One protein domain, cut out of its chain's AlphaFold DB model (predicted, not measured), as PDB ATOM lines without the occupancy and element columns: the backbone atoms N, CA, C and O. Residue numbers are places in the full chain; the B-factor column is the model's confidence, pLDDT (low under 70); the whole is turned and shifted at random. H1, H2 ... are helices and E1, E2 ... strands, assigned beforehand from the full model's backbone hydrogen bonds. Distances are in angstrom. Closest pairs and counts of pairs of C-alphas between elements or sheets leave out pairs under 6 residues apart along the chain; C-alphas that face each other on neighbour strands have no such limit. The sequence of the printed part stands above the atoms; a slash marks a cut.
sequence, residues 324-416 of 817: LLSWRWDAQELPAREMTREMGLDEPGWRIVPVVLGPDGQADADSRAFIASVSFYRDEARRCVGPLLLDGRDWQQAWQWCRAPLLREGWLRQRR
ATOM      1  N   LEU A 324     -55.304   9.874  33.462       94.00
ATOM      2  CA  LEU A 324     -53.893   9.653  33.138       94.00
ATOM      3  C   LEU A 324     -53.606   9.970  31.665       94.00
ATOM      4  O   LEU A 324     -54.394   9.637  30.778       94.00
ATOM      5  N   LEU A 325     -52.451  10.583  31.413       93.56
ATOM      6  CA  LEU A 325     -51.861  10.697  30.086       93.56
ATOM      7  C   LEU A 325     -51.046   9.440  29.772       93.56
ATOM      8  O   LEU A 325     -50.156   9.056  30.525       93.56
ATOM      9  N   SER A 326     -51.314   8.854  28.616       92.56
ATOM     10  CA  SER A 326     -50.512   7.812  27.990       92.56
ATOM     11  C   SER A 326     -50.050   8.267  26.603       92.56
ATOM     12  O   SER A 326     -50.353   9.372  26.149       92.56
ATOM     13  N   TRP A 327     -49.294   7.413  25.924       91.44
ATOM     14  CA  TRP A 327     -48.632   7.719  24.664       91.44
ATOM     15  C   TRP A 327     -48.790   6.559  23.697       91.44
ATOM     16  O   TRP A 327     -48.649   5.398  24.082       91.44
ATOM     17  N   ARG A 328     -49.039   6.874  22.427       90.62
ATOM     18  CA  ARG A 328     -48.958   5.900  21.338       90.62
ATOM     19  C   ARG A 328     -48.038   6.400  20.237       90.62
ATOM     20  O   ARG A 328     -47.802   7.599  20.097       90.62
ATOM     21  N   TRP A 329     -47.551   5.451  19.455       91.19
ATOM     22  CA  TRP A 329     -46.784   5.699  18.248       91.19
ATOM     23  C   TRP A 329     -47.684   5.452  17.042       91.19
ATOM     24  O   TRP A 329     -48.053   4.310  16.774       91.19
ATOM     25  N   ASP A 330     -48.041   6.519  16.331       88.69
ATOM     26  CA  ASP A 330     -48.790   6.424  15.080       88.69
ATOM     27  C   ASP A 330     -47.800   6.334  13.917       88.69
ATOM     28  O   ASP A 330     -47.027   7.267  13.675       88.69
ATOM     29  N   ALA A 331     -47.838   5.209  13.199       86.69
ATOM     30  CA  ALA A 331     -47.158   5.057  11.918       86.69
ATOM     31  C   ALA A 331     -47.856   5.920  10.859       86.69
ATOM     32  O   ALA A 331     -49.085   5.930  10.759       86.69
ATOM     33  N   GLN A 332     -47.073   6.644  10.068       80.25
ATOM     34  CA  GLN A 332     -47.531   7.480   8.966       80.25
ATOM     35  C   GLN A 332     -46.571   7.303   7.791       80.25
ATOM     36  O   GLN A 332     -45.358   7.207   7.982       80.25
ATOM     37  N   GLU A 333     -47.102   7.308   6.571       67.62
ATOM     38  CA  GLU A 333     -46.274   7.538   5.387       67.62
ATOM     39  C   GLU A 333     -45.537   8.873   5.570       67.62
ATOM     40  O   GLU A 333     -46.147   9.886   5.939       67.62
ATOM     41  N   LEU A 334     -44.218   8.884   5.350       62.66
ATOM     42  CA  LEU A 334     -43.460  10.130   5.321       62.66
ATOM     43  C   LEU A 334     -44.064  11.019   4.217       62.66
ATOM     44  O   LEU A 334     -44.232  10.541   3.093       62.66
ATOM     45  N   PRO A 335     -44.419  12.291   4.493       49.69
ATOM     46  CA  PRO A 335     -45.051  13.152   3.503       49.69
ATOM     47  C   PRO A 335     -44.042  13.444   2.396       49.69
ATOM     48  O   PRO A 335     -43.159  14.292   2.543       49.69
ATOM     49  N   ALA A 336     -44.156  12.698   1.300       42.16
ATOM     50  CA  ALA A 336     -43.204  12.777   0.216       42.16
ATOM     51  C   ALA A 336     -43.233  14.178  -0.409       42.16
ATOM     52  O   ALA A 336     -44.223  14.576  -1.028       42.16
ATOM     53  N   ARG A 337     -42.111  14.901  -0.292       45.28
ATOM     54  CA  ARG A 337     -41.741  15.885  -1.314       45.28
ATOM     55  C   ARG A 337     -41.680  15.123  -2.641       45.28
ATOM     56  O   ARG A 337     -41.322  13.949  -2.645       45.28
ATOM     57  N   GLU A 338     -42.018  15.761  -3.756       39.12
ATOM     58  CA  GLU A 338     -42.108  15.078  -5.062       39.12
ATOM     59  C   GLU A 338     -40.813  14.297  -5.370       39.12
ATOM     60  O   GLU A 338     -40.854  13.093  -5.621       39.12
ATOM     61  N   MET A 339     -39.666  14.926  -5.087       37.25
ATOM     62  CA  MET A 339     -38.329  14.327  -5.117       37.25
ATOM     63  C   MET A 339     -38.171  13.046  -4.269       37.25
ATOM     64  O   MET A 339     -37.567  12.089  -4.733       37.25
ATOM     65  N   THR A 340     -38.705  12.960  -3.040       41.09
ATOM     66  CA  THR A 340     -38.612  11.714  -2.247       41.09
ATOM     67  C   THR A 340     -39.570  10.627  -2.730       41.09
ATOM     68  O   THR A 340     -39.289   9.450  -2.516       41.09
ATOM     69  N   ARG A 341     -40.653  10.990  -3.433       39.03
ATOM     70  CA  ARG A 341     -41.551  10.026  -4.089       39.03
ATOM     71  C   ARG A 341     -40.913   9.413  -5.332       39.03
ATOM     72  O   ARG A 341     -41.039   8.216  -5.555       39.03
ATOM     73  N   GLU A 342     -40.159  10.211  -6.083       39.88
ATOM     74  CA  GLU A 342     -39.335   9.749  -7.204       39.88
ATOM     75  C   GLU A 342     -38.170   8.829  -6.786       39.88
ATOM     76  O   GLU A 342     -37.598   8.165  -7.656       39.88
ATOM     77  N   MET A 343     -37.800   8.790  -5.497       42.44
ATOM     78  CA  MET A 343     -36.597   8.108  -4.988       42.44
ATOM     79  C   MET A 343     -36.841   6.816  -4.186       42.44
ATOM     80  O   MET A 343     -35.862   6.153  -3.856       42.44
ATOM     81  N   GLY A 344     -38.090   6.419  -3.906       43.00
ATOM     82  CA  GLY A 344     -38.403   5.096  -3.327       43.00
ATOM     83  C   GLY A 344     -38.035   4.897  -1.846       43.00
ATOM     84  O   GLY A 344     -37.722   3.785  -1.436       43.00
ATOM     85  N   LEU A 345     -38.047   5.967  -1.045       51.44
ATOM     86  CA  LEU A 345     -37.729   5.945   0.394       51.44
ATOM     87  C   LEU A 345     -38.883   5.363   1.246       51.44
ATOM     88  O   LEU A 345     -39.494   6.072   2.047       51.44
ATOM     89  N   ASP A 346     -39.165   4.070   1.079       54.78
ATOM     90  CA  ASP A 346     -40.301   3.350   1.683       54.78
ATOM     91  C   ASP A 346     -40.095   2.955   3.173       54.78
ATOM     92  O   ASP A 346     -40.476   1.863   3.603       54.78
ATOM     93  N   GLU A 347     -39.517   3.837   4.004       63.62
ATOM     94  CA  GLU A 347     -39.480   3.638   5.466       63.62
ATOM     95  C   GLU A 347     -40.669   4.318   6.185       63.62
ATOM     96  O   GLU A 347     -41.054   5.441   5.838       63.62
ATOM     97  N   PRO A 348     -41.270   3.687   7.215       72.12
ATOM     98  CA  PRO A 348     -42.374   4.288   7.954       72.12
ATOM     99  C   PRO A 348     -41.893   5.444   8.840       72.12
ATOM    100  O   PRO A 348     -40.924   5.328   9.594       72.12
ATOM    101  N   GLY A 349     -42.632   6.553   8.799       84.12
ATOM    102  CA  GLY A 349     -42.490   7.650   9.748       84.12
ATOM    103  C   GLY A 349     -43.290   7.378  11.022       84.12
ATOM    104  O   GLY A 349     -44.447   6.970  10.971       84.12
ATOM    105  N   TRP A 350     -42.703   7.660  12.177       88.50
ATOM    106  CA  TRP A 350     -43.291   7.428  13.492       88.50
ATOM    107  C   TRP A 350     -43.549   8.749  14.219       88.50
ATOM    108  O   TRP A 350     -42.624   9.527  14.460       88.50
ATOM    109  N   ARG A 351     -44.811   9.018  14.583       89.94
ATOM    110  CA  ARG A 351     -45.191  10.187  15.396       89.94
ATOM    111  C   ARG A 351     -45.624   9.764  16.793       89.94
ATOM    112  O   ARG A 351     -46.462   8.878  16.945       89.94
ATOM    113  N   ILE A 352     -45.107  10.460  17.803       90.75
ATOM    114  CA  ILE A 352     -45.590  10.360  19.182       90.75
ATOM    115  C   ILE A 352     -46.919  11.114  19.289       90.75
ATOM    116  O   ILE A 352     -47.007  12.282  18.913       90.75
ATOM    117  N   VAL A 353     -47.956  10.454  19.802       89.69
ATOM    118  CA  VAL A 353     -49.296  11.033  19.967       89.69
ATOM    119  C   VAL A 353     -49.747  10.885  21.427       89.69
ATOM    120  O   VAL A 353     -49.718   9.766  21.952       89.69
ATOM    121  N   PRO A 354     -50.164  11.980  22.099       91.75
ATOM    122  CA  PRO A 354     -50.717  11.919  23.449       91.75
ATOM    123  C   PRO A 354     -52.096  11.251  23.433       91.75
ATOM    124  O   PRO A 354     -52.928  11.531  22.570       91.75
ATOM    125  N   VAL A 355     -52.351  10.390  24.415       92.56
ATOM    126  CA  VAL A 355     -53.592   9.619  24.554       92.56
ATOM    127  C   VAL A 355     -54.133   9.804  25.965       92.56
ATOM    128  O   VAL A 355     -53.458   9.473  26.934       92.56
ATOM    129  N   VAL A 356     -55.358  10.304  26.100       94.25
ATOM    130  CA  VAL A 356     -56.030  10.368  27.405       94.25
ATOM    131  C   VAL A 356     -56.587   8.982  27.729       94.25
ATOM    132  O   VAL A 356     -57.259   8.377  26.894       94.25
ATOM    133  N   LEU A 357     -56.314   8.467  28.929       93.38
ATOM    134  CA  LEU A 357     -56.920   7.220  29.392       93.38
ATOM    135  C   LEU A 357     -58.290   7.480  30.026       93.38
ATOM    136  O   LEU A 357     -58.445   8.390  30.842       93.38
ATOM    137  N   GLY A 358     -59.284   6.674  29.657       88.00
ATOM    138  CA  GLY A 358     -60.599   6.648  30.288       88.00
ATOM    139  C   GLY A 358     -60.572   6.022  31.695       88.00
ATOM    140  O   GLY A 358     -59.550   5.470  32.111       88.00
ATOM    141  N   PRO A 359     -61.696   6.060  32.437       79.94
ATOM    142  CA  PRO A 359     -61.801   5.464  33.778       79.94
ATOM    143  C   PRO A 359     -61.572   3.942  33.828       79.94
ATOM    144  O   PRO A 359     -61.322   3.384  34.892       79.94
ATOM    145  N   ASP A 360     -61.654   3.265  32.682       83.88
ATOM    146  CA  ASP A 360     -61.364   1.842  32.484       83.88
ATOM    147  C   ASP A 360     -59.887   1.556  32.133       83.88
ATOM    148  O   ASP A 360     -59.510   0.405  31.902       83.88
ATOM    149  N   GLY A 361     -59.046   2.595  32.072       84.19
ATOM    150  CA  GLY A 361     -57.636   2.509  31.695       84.19
ATOM    151  C   GLY A 361     -57.384   2.324  30.194       84.19
ATOM    152  O   GLY A 361     -56.243   2.068  29.809       84.19
ATOM    153  N   GLN A 362     -58.408   2.434  29.338       88.00
ATOM    154  CA  GLN A 362     -58.260   2.330  27.882       88.00
ATOM    155  C   GLN A 362     -58.095   3.704  27.223       88.00
ATOM    156  O   GLN A 362     -58.397   4.736  27.813       88.00
ATOM    157  N   ALA A 363     -57.598   3.723  25.985       88.69
ATOM    158  CA  ALA A 363     -57.464   4.943  25.195       88.69
ATOM    159  C   ALA A 363     -58.846   5.527  24.852       88.69
ATOM    160  O   ALA A 363     -59.598   4.922  24.088       88.69
ATOM    161  N   ASP A 364     -59.163   6.708  25.383       89.44
ATOM    162  CA  ASP A 364     -60.404   7.423  25.084       89.44
ATOM    163  C   ASP A 364     -60.198   8.306  23.839       89.44
ATOM    164  O   ASP A 364     -59.389   9.235  23.844       89.44
ATOM    165  N   ALA A 365     -60.901   7.978  22.751       85.69
ATOM    166  CA  ALA A 365     -60.767   8.655  21.461       85.69
ATOM    167  C   ALA A 365     -61.525   9.994  21.378       85.69
ATOM    168  O   ALA A 365     -61.168  10.831  20.550       85.69
ATOM    169  N   ASP A 366     -62.526  10.205  22.239       88.69
ATOM    170  CA  ASP A 366     -63.309  11.446  22.318       88.69
ATOM    171  C   ASP A 366     -62.684  12.459  23.303       88.69
ATOM    172  O   ASP A 366     -63.156  13.593  23.442       88.69
ATOM    173  N   SER A 367     -61.595  12.058  23.973       92.44
ATOM    174  CA  SER A 367     -60.835  12.869  24.925       92.44
ATOM    175  C   SER A 367     -59.529  13.416  24.346       92.44
ATOM    176  O   SER A 367     -58.680  12.685  23.841       92.44
ATOM    177  N   ARG A 368     -59.320  14.726  24.497       92.00
ATOM    178  CA  ARG A 368     -58.173  15.460  23.952       92.00
ATOM    179  C   ARG A 368     -57.306  16.070  25.049       92.00
ATOM    180  O   ARG A 368     -57.823  16.712  25.960       92.00
ATOM    181  N   ALA A 369     -55.991  15.881  24.943       92.56
ATOM    182  CA  ALA A 369     -54.997  16.360  25.901       92.56
ATOM    183  C   ALA A 369     -54.516  17.797  25.611       92.56
ATOM    184  O   ALA A 369     -54.258  18.153  24.460       92.56
ATOM    185  N   PHE A 370     -54.314  18.579  26.674       90.81
ATOM    186  CA  PHE A 370     -53.721  19.918  26.661       90.81
ATOM    187  C   PHE A 370     -52.603  19.954  27.704       90.81
ATOM    188  O   PHE A 370     -52.869  19.877  28.904       90.81
ATOM    189  N   ILE A 371     -51.353  20.020  27.241       88.44
ATOM    190  CA  ILE A 371     -50.168  19.824  28.086       88.44
ATOM    191  C   ILE A 371     -49.466  21.161  28.326       88.44
ATOM    192  O   ILE A 371     -49.050  21.841  27.386       88.44
ATOM    193  N   ALA A 372     -49.343  21.510  29.602       83.81
ATOM    194  CA  ALA A 372     -48.669  22.688  30.136       83.81
ATOM    195  C   ALA A 372     -48.298  22.443  31.616       83.81
ATOM    196  O   ALA A 372     -48.601  21.382  32.166       83.81
ATOM    197  N   SER A 373     -47.703  23.446  32.270       79.69
ATOM    198  CA  SER A 373     -47.404  23.467  33.718       79.69
ATOM    199  C   SER A 373     -48.577  23.014  34.599       79.69
ATOM    200  O   SER A 373     -48.376  22.318  35.591       79.69
ATOM    201  N   VAL A 374     -49.805  23.342  34.190       84.88
ATOM    202  CA  VAL A 374     -51.041  22.689  34.628       84.88
ATOM    203  C   VAL A 374     -51.705  22.087  33.391       84.88
ATOM    204  O   VAL A 374     -52.048  22.816  32.460       84.88
ATOM    205  N   SER A 375     -51.857  20.763  33.366       90.62
ATOM    206  CA  SER A 375     -52.371  20.016  32.210       90.62
ATOM    207  C   SER A 375     -53.833  19.594  32.388       90.62
ATOM    208  O   SER A 375     -54.265  19.226  33.485       90.62
ATOM    209  N   PHE A 376     -54.591  19.603  31.292       93.44
ATOM    210  CA  PHE A 376     -56.026  19.300  31.258       93.44
ATOM    211  C   PHE A 376     -56.371  18.309  30.147       93.44
ATOM    212  O   PHE A 376     -55.654  18.194  29.151       93.44
ATOM    213  N   TYR A 377     -57.514  17.640  30.282       94.56
ATOM    214  CA  TYR A 377     -58.183  16.977  29.167       94.56
ATOM    215  C   TYR A 377     -59.581  17.567  28.950       94.56
ATOM    216  O   TYR A 377     -60.222  18.030  29.896       94.56
ATOM    217  N   ARG A 378     -60.063  17.501  27.707       93.94
ATOM    218  CA  ARG A 378     -61.434  17.823  27.287       93.94
ATOM    219  C   ARG A 378     -62.055  16.571  26.676       93.94
ATOM    220  O   ARG A 378     -61.480  16.037  25.735       93.94
ATOM    221  N   ASP A 379     -63.188  16.117  27.194       93.19
ATOM    222  CA  ASP A 379     -63.968  14.984  26.678       93.19
ATOM    223  C   ASP A 379     -65.243  15.531  26.029       93.19
ATOM    224  O   ASP A 379     -66.118  16.063  26.719       93.19
ATOM    225  N   GLU A 380     -65.331  15.463  24.699       89.31
ATOM    226  CA  GLU A 380     -66.461  16.052  23.970       89.31
ATOM    227  C   GLU A 380     -67.743  15.225  24.123       89.31
ATOM    228  O   GLU A 380     -68.831  15.796  24.205       89.31
ATOM    229  N   ALA A 381     -67.622  13.897  24.214       90.12
ATOM    230  CA  ALA A 381     -68.754  12.976  24.307       90.12
ATOM    231  C   ALA A 381     -69.447  13.041  25.677       90.12
ATOM    232  O   ALA A 381     -70.674  12.987  25.757       90.12
ATOM    233  N   ARG A 382     -68.673  13.200  26.758       90.06
ATOM    234  CA  ARG A 382     -69.178  13.394  28.131       90.06
ATOM    235  C   ARG A 382     -69.303  14.868  28.527       90.06
ATOM    236  O   ARG A 382     -69.716  15.150  29.650       90.06
ATOM    237  N   ARG A 383     -68.948  15.800  27.632       91.44
ATOM    238  CA  ARG A 383     -69.030  17.260  27.832       91.44
ATOM    239  C   ARG A 383     -68.365  17.725  29.137       91.44
ATOM    240  O   ARG A 383     -68.857  18.631  29.817       91.44
ATOM    241  N   CYS A 384     -67.225  17.121  29.483       93.75
ATOM    242  CA  CYS A 384     -66.480  17.434  30.702       93.75
ATOM    243  C   CYS A 384     -65.014  17.823  30.450       93.75
ATOM    244  O   CYS A 384     -64.385  17.399  29.479       93.75
ATOM    245  N   VAL A 385     -64.469  18.642  31.350       95.38
ATOM    246  CA  VAL A 385     -63.055  19.041  31.377       95.38
ATOM    247  C   VAL A 385     -62.497  18.714  32.755       95.38
ATOM    248  O   VAL A 385     -63.140  19.016  33.761       95.38
ATOM    249  N   GLY A 386     -61.314  18.108  32.817       92.88
ATOM    250  CA  GLY A 386     -60.703  17.701  34.083       92.88
ATOM    251  C   GLY A 386     -59.172  17.690  34.049       92.88
ATOM    252  O   GLY A 386     -58.568  17.973  33.009       92.88
ATOM    253  N   PRO A 387     -58.517  17.389  35.186       92.81
ATOM    254  CA  PRO A 387     -57.062  17.356  35.292       92.81
ATOM    255  C   PRO A 387     -56.468  16.208  34.476       92.81
ATOM    256  O   PRO A 387     -56.985  15.089  34.508       92.81
ATOM    257  N   LEU A 388     -55.349  16.470  33.805       93.44
ATOM    258  CA  LEU A 388     -54.566  15.453  33.109       93.44
ATOM    259  C   LEU A 388     -53.269  15.182  33.881       93.44
ATOM    260  O   LEU A 388     -52.381  16.030  33.960       93.44
ATOM    261  N   LEU A 389     -53.178  13.989  34.462       92.25
ATOM    262  CA  LEU A 389     -52.053  13.509  35.257       92.25
ATOM    263  C   LEU A 389     -50.978  12.922  34.334       92.25
ATOM    264  O   LEU A 389     -51.238  11.974  33.596       92.25
ATOM    265  N   LEU A 390     -49.758  13.454  34.400       89.62
ATOM    266  CA  LEU A 390     -48.655  13.116  33.486       89.62
ATOM    267  C   LEU A 390     -47.867  11.844  33.876       89.62
ATOM    268  O   LEU A 390     -46.717  11.693  33.474       89.62
ATOM    269  N   ASP A 391     -48.456  10.957  34.685       83.38
ATOM    270  CA  ASP A 391     -47.847   9.702  35.174       83.38
ATOM    271  C   ASP A 391     -46.412   9.878  35.726       83.38
ATOM    272  O   ASP A 391     -45.458   9.215  35.326       83.38
ATOM    273  N   GLY A 392     -46.238  10.870  36.607       78.62
ATOM    274  CA  GLY A 392     -44.952  11.197  37.236       78.62
ATOM    275  C   GLY A 392     -43.919  11.886  36.331       78.62
ATOM    276  O   GLY A 392     -42.839  12.220  36.815       78.62
ATOM    277  N   ARG A 393     -44.225  12.125  35.050       83.00
ATOM    278  CA  ARG A 393     -43.334  12.828  34.113       83.00
ATOM    279  C   ARG A 393     -43.427  14.339  34.265       83.00
ATOM    280  O   ARG A 393     -44.475  14.882  34.618       83.00
ATOM    281  N   ASP A 394     -42.334  15.016  33.931       86.00
ATOM    282  CA  ASP A 394     -42.327  16.468  33.812       86.00
ATOM    283  C   ASP A 394     -43.143  16.945  32.593       86.00
ATOM    284  O   ASP A 394     -43.198  16.300  31.539       86.00
ATOM    285  N   TRP A 395     -43.767  18.114  32.739       85.38
ATOM    286  CA  TRP A 395     -44.609  18.708  31.710       85.38
ATOM    287  C   TRP A 395     -43.811  19.234  30.517       85.38
ATOM    288  O   TRP A 395     -44.346  19.227  29.409       85.38
ATOM    289  N   GLN A 396     -42.550  19.651  30.691       85.38
ATOM    290  CA  GLN A 396     -41.712  20.091  29.574       85.38
ATOM    291  C   GLN A 396     -41.317  18.895  28.706       85.38
ATOM    292  O   GLN A 396     -41.429  18.990  27.486       85.38
ATOM    293  N   GLN A 397     -40.961  17.752  29.307       87.00
ATOM    294  CA  GLN A 397     -40.711  16.507  28.563       87.00
ATOM    295  C   GLN A 397     -41.967  16.050  27.797       87.00
ATOM    296  O   GLN A 397     -41.908  15.813  26.590       87.00
ATOM    297  N   ALA A 398     -43.130  16.005  28.458       88.75
ATOM    298  CA  ALA A 398     -44.399  15.670  27.805       88.75
ATOM    299  C   ALA A 398     -44.749  16.647  26.657       88.75
ATOM    300  O   ALA A 398     -45.222  16.243  25.594       88.75
ATOM    301  N   TRP A 399     -44.485  17.942  26.836       84.44
ATOM    302  CA  TRP A 399     -44.722  18.967  25.819       84.44
ATOM    303  C   TRP A 399     -43.742  18.880  24.636       84.44
ATOM    304  O   TRP A 399     -44.153  19.072  23.490       84.44
ATOM    305  N   GLN A 400     -42.475  18.530  24.885       85.31
ATOM    306  CA  GLN A 400     -41.478  18.240  23.848       85.31
ATOM    307  C   GLN A 400     -41.895  17.039  22.992       85.31
ATOM    308  O   GLN A 400     -41.807  17.112  21.770       85.31
ATOM    309  N   TRP A 401     -42.418  15.968  23.596       88.12
ATOM    310  CA  TRP A 401     -42.902  14.793  22.862       88.12
ATOM    311  C   TRP A 401     -44.065  15.116  21.915       88.12
ATOM    312  O   TRP A 401     -44.068  14.664  20.773       88.12
ATOM    313  N   CYS A 402     -44.995  15.983  22.326       84.38
ATOM    314  CA  CYS A 402     -46.046  16.516  21.446       84.38
ATOM    315  C   CYS A 402     -45.534  17.430  20.318       84.38
ATOM    316  O   CYS A 402     -46.295  17.744  19.401       84.38
ATOM    317  N   ARG A 403     -44.276  17.881  20.388       81.19
ATOM    318  CA  ARG A 403     -43.584  18.659  19.349       81.19
ATOM    319  C   ARG A 403     -42.536  17.841  18.586       81.19
ATOM    320  O   ARG A 403     -41.864  18.405  17.724       81.19
ATOM    321  N   ALA A 404     -42.401  16.541  18.860       82.81
ATOM    322  CA  ALA A 404     -41.482  15.683  18.123       82.81
ATOM    323  C   ALA A 404     -41.852  15.670  16.623       82.81
ATOM    324  O   ALA A 404     -43.036  15.535  16.287       82.81
ATOM    325  N   PRO A 405     -40.873  15.811  15.709       82.50
ATOM    326  CA  PRO A 405     -41.122  15.678  14.278       82.50
ATOM    327  C   PRO A 405     -41.529  14.237  13.931       82.50
ATOM    328  O   PRO A 405     -41.559  13.347  14.779       82.50
ATOM    329  N   LEU A 406     -41.863  13.987  12.664       84.75
ATOM    330  CA  LEU A 406     -42.108  12.625  12.191       84.75
ATOM    331  C   LEU A 406     -40.760  11.886  12.097       84.75
ATOM    332  O   LEU A 406     -39.944  12.207  11.235       84.75
ATOM    333  N   LEU A 407     -40.507  10.951  13.016       85.06
ATOM    334  CA  LEU A 407     -39.208  10.293  13.182       85.06
ATOM    335  C   LEU A 407     -39.083   9.080  12.254       85.06
ATOM    336  O   LEU A 407     -39.996   8.266  12.167       85.06
ATOM    337  N   ARG A 408     -37.945   8.945  11.573       83.25
ATOM    338  CA  ARG A 408     -37.635   7.810  10.686       83.25
ATOM    339  C   ARG A 408     -37.385   6.527  11.488       83.25
ATOM    340  O   ARG A 408     -36.742   6.588  12.540       83.25
ATOM    341  N   GLU A 409     -37.853   5.373  11.008       83.31
ATOM    342  CA  GLU A 409     -37.632   4.091  11.694       83.31
ATOM    343  C   GLU A 409     -36.138   3.733  11.762       83.31
ATOM    344  O   GLU A 409     -35.670   3.325  12.826       83.31
ATOM    345  N   GLY A 410     -35.361   3.957  10.695       78.44
ATOM    346  CA  GLY A 410     -33.913   3.714  10.700       78.44
ATOM    347  C   GLY A 410     -33.177   4.526  11.773       78.44
ATOM    348  O   GLY A 410     -32.369   3.981  12.527       78.44
ATOM    349  N   TRP A 411     -33.528   5.809  11.923       82.44
ATOM    350  CA  TRP A 411     -32.965   6.690  12.957       82.44
ATOM    351  C   TRP A 411     -33.358   6.245  14.373       82.44
ATOM    352  O   TRP A 411     -32.499   6.134  15.249       82.44
ATOM    353  N   LEU A 412     -34.638   5.912  14.591       86.19
ATOM    354  CA  LEU A 412     -35.131   5.385  15.869       86.19
ATOM    355  C   LEU A 412     -34.461   4.061  16.268       86.19
ATOM    356  O   LEU A 412     -34.308   3.795  17.457       86.19
ATOM    357  N   ARG A 413     -34.063   3.233  15.293       85.06
ATOM    358  CA  ARG A 413     -33.315   1.988  15.523       85.06
ATOM    359  C   ARG A 413     -31.843   2.244  15.833       85.06
ATOM    360  O   ARG A 413     -31.347   1.699  16.815       85.06
ATOM    361  N   GLN A 414     -31.167   3.098  15.060       81.81
ATOM    362  CA  GLN A 414     -29.774   3.494  15.312       81.81
ATOM    363  C   GLN A 414     -29.613   4.110  16.711       81.81
ATOM    364  O   GLN A 414     -28.690   3.768  17.444       81.81
ATOM    365  N   ARG A 415     -30.546   4.985  17.103       83.88
ATOM    366  CA  ARG A 415     -30.562   5.678  18.400       83.88
ATOM    367  C   ARG A 415     -31.364   4.954  19.481       83.88
ATOM    368  O   ARG A 415     -31.608   5.531  20.536       83.88
ATOM    369  N   ARG A 416     -31.784   3.700  19.251       83.19
ATOM    370  CA  ARG A 416     -32.746   2.993  20.118       83.19
ATOM    371  C   ARG A 416     -32.355   3.045  21.585       83.19
ATOM    372  O   ARG A 416     -33.215   3.313  22.416       83.19
TER     373      ARG A 416
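AT A GLANCE: This is residues 324 to 416 of the 817 residues of the protein "SWIM-type domain-containing protein" of Vitreoscilla filiformis (UniProt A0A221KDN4). A long two-stranded antiparallel ribbon, E1 and E2, runs along the longest axis, with a small three-stranded sheet, E3, E4 and E5, at the end where E1 begins and E2 ends. At the ribbon's other end residues 337 to 343, with the short helix H1, stick out, while H2 and H3 lie separately beside E2. The printed part has 93 residues, with named elements in the order E1, H1, E2, E3, E4, E5, H2, H3; the class is mixed, helices and strands. The small sheet, in the order E3, E4, E5, is antiparallel. The whole is loose, with a radius of gyration of the C-alphas of 16.1 A, and elongated, spanning 47 by 28 by 21 A.

HOW THE PARTS SIT: E1, residues 324 to 333, and E2, residues 348 to 356, are antiparallel neighbours at 157 degrees; N 326 and O 355 are 2.8 A apart and N 332 and O 349 2.8 A, both within hydrogen-bond range. Between them in the chain is H1, residues 338 to 341, which touches no helix. E3, residues 367 to 370, E4, residues 376 to 379, and E5, residues 384 to 389, form a meander, each strand the antiparallel neighbour of the one before. The hairpin E3 and E4 has N 368 and O 378 2.8 A apart, and the hairpin E4 and E5 has N 377 and O 386 2.9 A apart, both within hydrogen-bond range. The closest C-alphas of E2 and E3 are those of Val 356 and Ser 367, 6.0 A apart; those of E1 and E5 are Leu 324 and Leu 389, 4.8 A apart. H2, residues 395 to 401, is not on the three-stranded sheet; its closest C-alpha to E2 is that of Trp 401, 6.4 A from that of Ile 352. Residues 407 to 408 pair antiparallel with residues 349 to 350 of E2. H3, residues 409 to 414, is apart from H2; the closest C-alphas of H3 and E2 are those of Glu 409 and Pro 348, 6.0 A apart. In H2 and H3 every O i to N i+4 pair is within hydrogen-bond range; H1 is too short for such a pair.

IN THESE COORDINATES: E1 begins at C-alpha 324, (-53.893, 9.653, 33.138), and is 28.9 A long; E2 is 24.5 A long. E5, 15.6 A long, begins at C-alpha 384, (-66.480, 17.434, 30.702). H2 is 9.8 A long, and H3, 8.7 A long, ends at C-alpha 414, (-29.774, 3.494, 15.312).

THE WHOLE: The C-alphas farthest apart are those of Met 343 and Cys 384, 47.5 A. The printed part has no cut, and no link is long. The mean pLDDT of the printed part is 81.3; residues 333 to 347 are under 70.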